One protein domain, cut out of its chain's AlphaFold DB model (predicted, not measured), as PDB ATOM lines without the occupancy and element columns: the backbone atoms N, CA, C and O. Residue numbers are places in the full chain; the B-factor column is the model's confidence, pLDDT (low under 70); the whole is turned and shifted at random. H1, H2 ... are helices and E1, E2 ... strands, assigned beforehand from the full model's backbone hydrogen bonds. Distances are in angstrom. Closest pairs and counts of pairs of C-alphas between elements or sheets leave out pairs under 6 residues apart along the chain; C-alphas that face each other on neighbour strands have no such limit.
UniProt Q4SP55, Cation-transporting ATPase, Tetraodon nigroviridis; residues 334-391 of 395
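Overview. This is residues 334 to 391 of the 395 residues of the protein "Cation-transporting ATPase" of Tetraodon nigroviridis (UniProt Q4SP55). The model is a flat piece with a small antiparallel sheet of three strands at one end and three short helices, H1, H2 and H3, set as a triangle at the other. H3 is the side of the triangle that packs over the sheet; H1 leads away from the sheet, H2 folds back, and H3 returns into E2. The printed part has 58 residues, with three named helices and three named strands in the order E1 H1 H2 H3 E2 E3, and the sheet runs E2 E1 E3; the class is mixed, helices and strands. It is only just compact, close to loose, with a radius of gyration of the C-alphas of 12.3 A, and spans 35 by 26 by 10 A.

Along the chain. Find C-alpha 334 at (-85.688, -74.317, 73.336); from there strand E1, residues 334 to 340, runs 19.7 A. Helix H1, residues 342 to 354, follows, 18.4 A long, and ends with C-alpha 354 at (-54.114, -63.665, 62.833). Next come helix H2, residues 358 to 365, 10.9 A, and helix H3, residues 367 to 374, 10.6 A. Strand E2, residues 375 to 378, comes directly after H3. Strand E3, residues 385 to 390, runs 16.2 A to C-alpha 390 at (-86.195, -75.672, 66.654).

Arrangement. Begin at E1, the inner strand. E3 is its antiparallel neighbour at 156 degrees; look for N 338 and O 385, 2.8 A apart and within hydrogen-bond range. E2 is antiparallel to E1 at 125 degrees, with N 378 and O 337 within hydrogen-bond range at 2.9 A. H3 is on the sheet at a height of 8.2 A, only just over E2 with 3 of its C-alphas, and runs slantwise to the strands, at 41 degrees to E2 on the local plane. H1 is only just on the sheet, with 5 pairs of C-alphas within 10 A, and only grazes it with residues 342 to 345. H1 and H3 touch, closest at the C-alphas of Met 345 and Thr 374, 5.1 A, at a steep tilt of 69 degrees, only just short of about perpendicular. H1 touches H2 with residues 348 to 352 alone, closest at the C-alphas of Ala 352 and Leu 359, 5.2 A. H2 and H3 only just touch, with 3 pairs of C-alphas within 8 A, and only at the corner, closest at the C-alphas of Leu 363 and Gly 370, 4.8 A. H2 is not on the sheet. In H1, H2 and H3 every O i to N i+4 pair is within hydrogen-bond range.

Size, cuts and confidence. The two C-alphas farthest apart, those of Gly 356 and Lys 381, are 36.7 A apart. The printed part has no cut and no long link. The mean pLDDT of the printed part is 78.9; look for values under 70 at residue 334, residues 380 to 384 and residues 389 to 391.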
ATOM      1  N   GLU A 334     -86.630 -74.641  72.267       62.56
ATOM      2  CA  GLU A 334     -85.688 -74.317  73.336       62.56
ATOM      3  C   GLU A 334     -85.110 -72.921  73.065       62.56
ATOM      4  O   GLU A 334     -84.557 -72.666  71.989       62.56
ATOM      5  N   VAL A 335     -85.260 -72.011  74.031       73.94
ATOM      6  CA  VAL A 335     -84.776 -70.626  73.942       73.94
ATOM      7  C   VAL A 335     -83.627 -70.439  74.924       73.94
ATOM      8  O   VAL A 335     -83.798 -70.641  76.127       73.94
ATOM      9  N   TRP A 336     -82.469 -70.018  74.416       71.00
ATOM     10  CA  TRP A 336     -81.277 -69.743  75.220       71.00
ATOM     11  C   TRP A 336     -80.919 -68.259  75.176       71.00
ATOM     12  O   TRP A 336     -80.861 -67.664  74.099       71.00
ATOM     13  N   GLY A 337     -80.665 -67.676  76.349       78.81
ATOM     14  CA  GLY A 337     -80.227 -66.294  76.505       78.81
ATOM     15  C   GLY A 337     -78.707 -66.163  76.530       78.81
ATOM     16  O   GLY A 337     -78.020 -66.942  77.192       78.81
ATOM     17  N   TYR A 338     -78.178 -65.174  75.815       76.75
ATOM     18  CA  TYR A 338     -76.753 -64.873  75.749       76.75
ATOM     19  C   TYR A 338     -76.496 -63.374  75.927       76.75
ATOM     20  O   TYR A 338     -77.265 -62.533  75.458       76.75
ATOM     21  N   GLN A 339     -75.380 -63.045  76.578       79.25
ATOM     22  CA  GLN A 339     -74.899 -61.672  76.737       79.25
ATOM     23  C   GLN A 339     -73.511 -61.542  76.090       79.25
ATOM     24  O   GLN A 339     -72.671 -62.428  76.296       79.25
ATOM     25  N   PRO A 340     -73.250 -60.483  75.297       78.81
ATOM     26  CA  PRO A 340     -71.951 -60.285  74.663       78.81
ATOM     27  C   PRO A 340     -70.870 -60.042  75.717       78.81
ATOM     28  O   PRO A 340     -71.029 -59.212  76.615       78.81
ATOM     29  N   CYS A 341     -69.749 -60.752  75.597       79.06
ATOM     30  CA  CYS A 341     -68.609 -60.587  76.493       79.06
ATOM     31  C   CYS A 341     -67.469 -59.892  75.765       79.06
ATOM     32  O   CYS A 341     -66.884 -60.460  74.842       79.06
ATOM     33  N   LEU A 342     -67.097 -58.694  76.224       78.94
ATOM     34  CA  LEU A 342     -66.059 -57.893  75.571       78.94
ATOM     35  C   LEU A 342     -64.734 -58.653  75.411       78.94
ATOM     36  O   LEU A 342     -64.140 -58.608  74.342       78.94
ATOM     37  N   TRP A 343     -64.284 -59.401  76.422       86.56
ATOM     38  CA  TRP A 343     -62.998 -60.102  76.328       86.56
ATOM     39  C   TRP A 343     -63.015 -61.263  75.320       86.56
ATOM     40  O   TRP A 343     -62.043 -61.483  74.602       86.56
ATOM     41  N   LYS A 344     -64.156 -61.950  75.187       86.75
ATOM     42  CA  LYS A 344     -64.370 -62.971  74.153       86.75
ATOM     43  C   LYS A 344     -64.381 -62.361  72.751       86.75
ATOM     44  O   LYS A 344     -63.736 -62.891  71.852       86.75
ATOM     45  N   MET A 345     -65.047 -61.219  72.582       84.88
ATOM     46  CA  MET A 345     -65.049 -60.465  71.322       84.88
ATOM     47  C   MET A 345     -63.639 -60.023  70.919       84.88
ATOM     48  O   MET A 345     -63.269 -60.147  69.755       84.88
ATOM     49  N   VAL A 346     -62.827 -59.572  71.881       88.56
ATOM     50  CA  VAL A 346     -61.416 -59.218  71.647       88.56
ATOM     51  C   VAL A 346     -60.602 -60.442  71.213       88.56
ATOM     52  O   VAL A 346     -59.813 -60.342  70.277       88.56
ATOM     53  N   LEU A 347     -60.823 -61.607  71.830       89.62
ATOM     54  CA  LEU A 347     -60.130 -62.849  71.474       89.62
ATOM     55  C   LEU A 347     -60.498 -63.329  70.061       89.62
ATOM     56  O   LEU A 347     -59.615 -63.696  69.284       89.62
ATOM     57  N   VAL A 348     -61.782 -63.261  69.695       88.31
ATOM     58  CA  VAL A 348     -62.251 -63.575  68.335       88.31
ATOM     59  C   VAL A 348     -61.709 -62.566  67.318       88.31
ATOM     60  O   VAL A 348     -61.263 -62.969  66.246       88.31
ATOM     61  N   GLY A 349     -61.672 -61.274  67.659       87.56
ATOM     62  CA  GLY A 349     -61.086 -60.229  66.817       87.56
ATOM     63  C   GLY A 349     -59.591 -60.445  66.565       87.56
ATOM     64  O   GLY A 349     -59.147 -60.396  65.420       87.56
ATOM     65  N   ALA A 350     -58.825 -60.777  67.607       91.25
ATOM     66  CA  ALA A 350     -57.409 -61.120  67.475       91.25
ATOM     67  C   ALA A 350     -57.206 -62.373  66.603       91.25
ATOM     68  O   ALA A 350     -56.374 -62.372  65.698       91.25
ATOM     69  N   GLY A 351     -58.015 -63.417  66.813       90.19
ATOM     70  CA  GLY A 351     -57.995 -64.625  65.985       90.19
ATOM     71  C   GLY A 351     -58.332 -64.348  64.516       90.19
ATOM     72  O   GLY A 351     -57.691 -64.895  63.617       90.19
ATOM     73  N   ALA A 352     -59.285 -63.451  64.252       91.69
ATOM     74  CA  ALA A 352     -59.637 -63.035  62.900       91.69
ATOM     75  C   ALA A 352     -58.459 -62.347  62.200       91.69
ATOM     76  O   ALA A 352     -58.134 -62.731  61.078       91.69
ATOM     77  N   VAL A 353     -57.773 -61.420  62.877       93.00
ATOM     78  CA  VAL A 353     -56.577 -60.742  62.343       93.00
ATOM     79  C   VAL A 353     -55.454 -61.744  62.065       93.00
ATOM     80  O   VAL A 353     -54.901 -61.744  60.968       93.00
ATOM     81  N   CYS A 354     -55.166 -62.655  63.001       91.00
ATOM     82  CA  CYS A 354     -54.114 -63.665  62.833       91.00
ATOM     83  C   CYS A 354     -54.410 -64.671  61.708       91.00
ATOM     84  O   CYS A 354     -53.490 -65.159  61.059       91.00
ATOM     85  N   SER A 355     -55.685 -64.982  61.469       91.19
ATOM     86  CA  SER A 355     -56.128 -65.911  60.418       91.19
ATOM     87  C   SER A 355     -56.379 -65.256  59.051       91.19
ATOM     88  O   SER A 355     -56.831 -65.938  58.130       91.19
ATOM     89  N   GLY A 356     -56.170 -63.940  58.920       90.69
ATOM     90  CA  GLY A 356     -56.512 -63.196  57.702       90.69
ATOM     91  C   GLY A 356     -58.010 -63.214  57.371       90.69
ATOM     92  O   GLY A 356     -58.386 -63.237  56.203       90.69
ATOM     93  N   GLY A 357     -58.878 -63.252  58.386       85.81
ATOM     94  CA  GLY A 357     -60.337 -63.273  58.227       85.81
ATOM     95  C   GLY A 357     -60.961 -64.662  58.047       85.81
ATOM     96  O   GLY A 357     -62.188 -64.769  58.084       85.81
ATOM     97  N   LEU A 358     -60.167 -65.736  57.934       90.25
ATOM     98  CA  LEU A 358     -60.684 -67.105  57.781       90.25
ATOM     99  C   LEU A 358     -61.578 -67.526  58.965       90.25
ATOM    100  O   LEU A 358     -62.596 -68.191  58.772       90.25
ATOM    101  N   LEU A 359     -61.245 -67.081  60.183       85.25
ATOM    102  CA  LEU A 359     -62.047 -67.342  61.381       85.25
ATOM    103  C   LEU A 359     -63.446 -66.706  61.308       85.25
ATOM    104  O   LEU A 359     -64.413 -67.317  61.753       85.25
ATOM    105  N   LEU A 360     -63.582 -65.512  60.722       84.62
ATOM    106  CA  LEU A 360     -64.890 -64.863  60.552       84.62
ATOM    107  C   LEU A 360     -65.748 -65.614  59.534       84.62
ATOM    108  O   LEU A 360     -66.950 -65.756  59.739       84.62
ATOM    109  N   LEU A 361     -65.124 -66.148  58.483       86.69
ATOM    110  CA  LEU A 361     -65.805 -66.949  57.468       86.69
ATOM    111  C   LEU A 361     -66.340 -68.266  58.060       86.69
ATOM    112  O   LEU A 361     -67.470 -68.662  57.779       86.69
ATOM    113  N   LEU A 362     -65.564 -68.895  58.952       87.44
ATOM    114  CA  LEU A 362     -65.976 -70.084  59.701       87.44
ATOM    115  C   LEU A 362     -67.138 -69.785  60.666       87.44
ATOM    116  O   LEU A 362     -68.114 -70.533  60.707       87.44
ATOM    117  N   LEU A 363     -67.057 -68.687  61.427       84.19
ATOM    118  CA  LEU A 363     -68.113 -68.286  62.367       84.19
ATOM    119  C   LEU A 363     -69.395 -67.836  61.654       84.19
ATOM    120  O   LEU A 363     -70.483 -68.014  62.199       84.19
ATOM    121  N   TYR A 364     -69.279 -67.307  60.433       82.88
ATOM    122  CA  TYR A 364     -70.419 -66.992  59.573       82.88
ATOM    123  C   TYR A 364     -71.159 -68.260  59.120       82.88
ATOM    124  O   TYR A 364     -72.387 -68.291  59.123       82.88
ATOM    125  N   TRP A 365     -70.426 -69.331  58.791       82.81
ATOM    126  CA  TRP A 365     -71.015 -70.626  58.415       82.81
ATOM    127  C   TRP A 365     -71.555 -71.438  59.605       82.81
ATOM    128  O   TRP A 365     -72.446 -72.266  59.427       82.81
ATOM    129  N   LEU A 366     -71.046 -71.209  60.819       85.50
ATOM    130  CA  LEU A 366     -71.437 -71.919  62.044       85.50
ATOM    131  C   LEU A 366     -71.969 -70.931  63.099       85.50
ATOM    132  O   LEU A 366     -71.262 -70.597  64.057       85.50
ATOM    133  N   PRO A 367     -73.234 -70.486  62.989       72.62
ATOM    134  CA  PRO A 367     -73.769 -69.414  63.830       72.62
ATOM    135  C   PRO A 367     -73.841 -69.784  65.322       72.62
ATOM    136  O   PRO A 367     -73.657 -68.921  66.180       72.62
ATOM    137  N   GLU A 368     -74.014 -71.066  65.668       76.00
ATOM    138  CA  GLU A 368     -73.932 -71.512  67.068       76.00
ATOM    139  C   GLU A 368     -72.542 -71.278  67.676       76.00
ATOM    140  O   GLU A 368     -72.417 -70.909  68.846       76.00
ATOM    141  N   TRP A 369     -71.490 -71.496  66.886       77.94
ATOM    142  CA  TRP A 369     -70.114 -71.250  67.304       77.94
ATOM    143  C   TRP A 369     -69.826 -69.756  67.364       77.94
ATOM    144  O   TRP A 369     -69.162 -69.312  68.300       77.94
ATOM    145  N   GLY A 370     -70.401 -68.973  66.446       78.38
ATOM    146  CA  GLY A 370     -70.436 -67.511  66.515       78.38
ATOM    147  C   GLY A 370     -70.920 -67.016  67.875       78.38
ATOM    148  O   GLY A 370     -70.190 -66.317  68.574       78.38
ATOM    149  N   VAL A 371     -72.098 -67.459  68.315       79.75
ATOM    150  CA  VAL A 371     -72.685 -67.017  69.590       79.75
ATOM    151  C   VAL A 371     -71.915 -67.560  70.802       79.75
ATOM    152  O   VAL A 371     -71.663 -66.822  71.751       79.75
ATOM    153  N   LYS A 372     -71.462 -68.820  70.793       79.31
ATOM    154  CA  LYS A 372     -70.696 -69.396  71.923       79.31
ATOM    155  C   LYS A 372     -69.300 -68.781  72.092       79.31
ATOM    156  O   LYS A 372     -68.808 -68.656  73.222       79.31
ATOM    157  N   SER A 373     -68.659 -68.413  70.982       79.50
ATOM    158  CA  SER A 373     -67.323 -67.809  70.979       79.50
ATOM    159  C   SER A 373     -67.339 -66.343  71.396       79.50
ATOM    160  O   SER A 373     -66.357 -65.889  71.971       79.50
ATOM    161  N   THR A 374     -68.449 -65.632  71.185       78.38
ATOM    162  CA  THR A 374     -68.578 -64.192  71.467       78.38
ATOM    163  C   THR A 374     -69.368 -63.872  72.741       78.38
ATOM    164  O   THR A 374     -69.123 -62.846  73.382       78.38
ATOM    165  N   CYS A 375     -70.256 -64.771  73.174       80.81
ATOM    166  CA  CYS A 375     -71.184 -64.527  74.276       80.81
ATOM    167  C   CYS A 375     -71.059 -65.552  75.417       80.81
ATOM    168  O   CYS A 375     -70.473 -66.633  75.272       80.81
ATOM    169  N   THR A 376     -71.618 -65.227  76.585       79.50
ATOM    170  CA  THR A 376     -71.820 -66.174  77.700       79.50
ATOM    171  C   THR A 376     -73.300 -66.477  77.909       79.50
ATOM    172  O   THR A 376     -74.126 -65.574  77.741       79.50
ATOM    173  N   PRO A 377     -73.651 -67.724  78.278       76.88
ATOM    174  CA  PRO A 377     -75.030 -68.078  78.589       76.88
ATOM    175  C   PRO A 377     -75.498 -67.301  79.822       76.88
ATOM    176  O   PRO A 377     -74.785 -67.223  80.823       76.88
ATOM    177  N   THR A 378     -76.685 -66.711  79.738       73.00
ATOM    178  CA  THR A 378     -77.285 -65.880  80.791       73.00
ATOM    179  C   THR A 378     -78.783 -66.153  80.901       73.00
ATOM    180  O   THR A 378     -79.401 -66.762  80.023       73.00
ATOM    181  N   SER A 379     -79.377 -65.744  82.023       72.94
ATOM    182  CA  SER A 379     -80.822 -65.840  82.234       72.94
ATOM    183  C   SER A 379     -81.575 -65.013  81.186       72.94
ATOM    184  O   SER A 379     -81.137 -63.927  80.820       72.94
ATOM    185  N   LEU A 380     -82.750 -65.478  80.744       66.44
ATOM    186  CA  LEU A 380     -83.560 -64.806  79.711       66.44
ATOM    187  C   LEU A 380     -83.953 -63.360  80.062       66.44
ATOM    188  O   LEU A 380     -84.327 -62.601  79.178       66.44
ATOM    189  N   LYS A 381     -83.880 -62.977  81.342       55.84
ATOM    190  CA  LYS A 381     -84.182 -61.615  81.803       55.84
ATOM    191  C   LYS A 381     -83.062 -60.607  81.516       55.84
ATOM    192  O   LYS A 381     -83.332 -59.416  81.521       55.84
ATOM    193  N   GLU A 382     -81.842 -61.085  81.289       60.72
ATOM    194  CA  GLU A 382     -80.628 -60.268  81.132       60.72
ATOM    195  C   GLU A 382     -79.960 -60.489  79.760       60.72
ATOM    196  O   GLU A 382     -78.920 -59.910  79.455       60.72
ATOM    197  N   ALA A 383     -80.560 -61.331  78.916       65.38
ATOM    198  CA  ALA A 383     -80.010 -61.711  77.626       65.38
ATOM    199  C   ALA A 383     -80.198 -60.606  76.578       65.38
ATOM    200  O   ALA A 383     -81.314 -60.155  76.328       65.38
ATOM    201  N   HIS A 384     -79.107 -60.230  75.909       61.66
ATOM    202  CA  HIS A 384     -79.121 -59.289  74.783       61.66
ATOM    203  C   HIS A 384     -79.266 -60.007  73.431       61.66
ATOM    204  O   HIS A 384     -79.600 -59.401  72.419       61.66
ATOM    205  N   THR A 385     -79.001 -61.313  73.399       71.88
ATOM    206  CA  THR A 385     -79.096 -62.150  72.201       71.88
ATOM    207  C   THR A 385     -79.803 -63.451  72.551       71.88
ATOM    208  O   THR A 385     -79.474 -64.092  73.550       71.88
ATOM    209  N   LEU A 386     -80.770 -63.856  71.727       75.31
ATOM    210  CA  LEU A 386     -81.505 -65.107  71.897       75.31
ATOM    211  C   LEU A 386     -81.124 -66.086  70.793       75.31
ATOM    212  O   LEU A 386     -81.142 -65.737  69.614       75.31
ATOM    213  N   LEU A 387     -80.807 -67.320  71.178       72.94
ATOM    214  CA  LEU A 387     -80.615 -68.416  70.238       72.94
ATOM    215  C   LEU A 387     -81.822 -69.348  70.332       72.94
ATOM    216  O   LEU A 387     -82.058 -69.972  71.371       72.94
ATOM    217  N   LEU A 388     -82.599 -69.407  69.252       74.56
ATOM    218  CA  LEU A 388     -83.752 -70.293  69.132       74.56
ATOM    219  C   LEU A 388     -83.325 -71.580  68.440       74.56
ATOM    220  O   LEU A 388     -82.877 -71.551  67.293       74.56
ATOM    221  N   ARG A 389     -83.501 -72.715  69.120       68.88
ATOM    222  CA  ARG A 389     -83.315 -74.031  68.509       68.88
ATOM    223  C   ARG A 389     -84.672 -74.682  68.297       68.88
ATOM    224  O   ARG A 389     -85.353 -75.067  69.246       68.88
ATOM    225  N   THR A 390     -85.061 -74.830  67.036       59.28
ATOM    226  CA  THR A 390     -86.195 -75.672  66.654       59.28
ATOM    227  C   THR A 390     -85.705 -77.109  66.536       59.28
ATOM    228  O   THR A 390     -84.972 -77.432  65.601       59.28
ATOM    229  N   ARG A 391     -86.095 -77.992  67.465       53.62
ATOM    230  CA  ARG A 391     -85.980 -79.431  67.208       53.62
ATOM    231  C   ARG A 391     -87.060 -79.793  66.193       53.62
ATOM    232  O   ARG A 391     -88.241 -79.819  66.535       53.62
TER     233      ARG A 391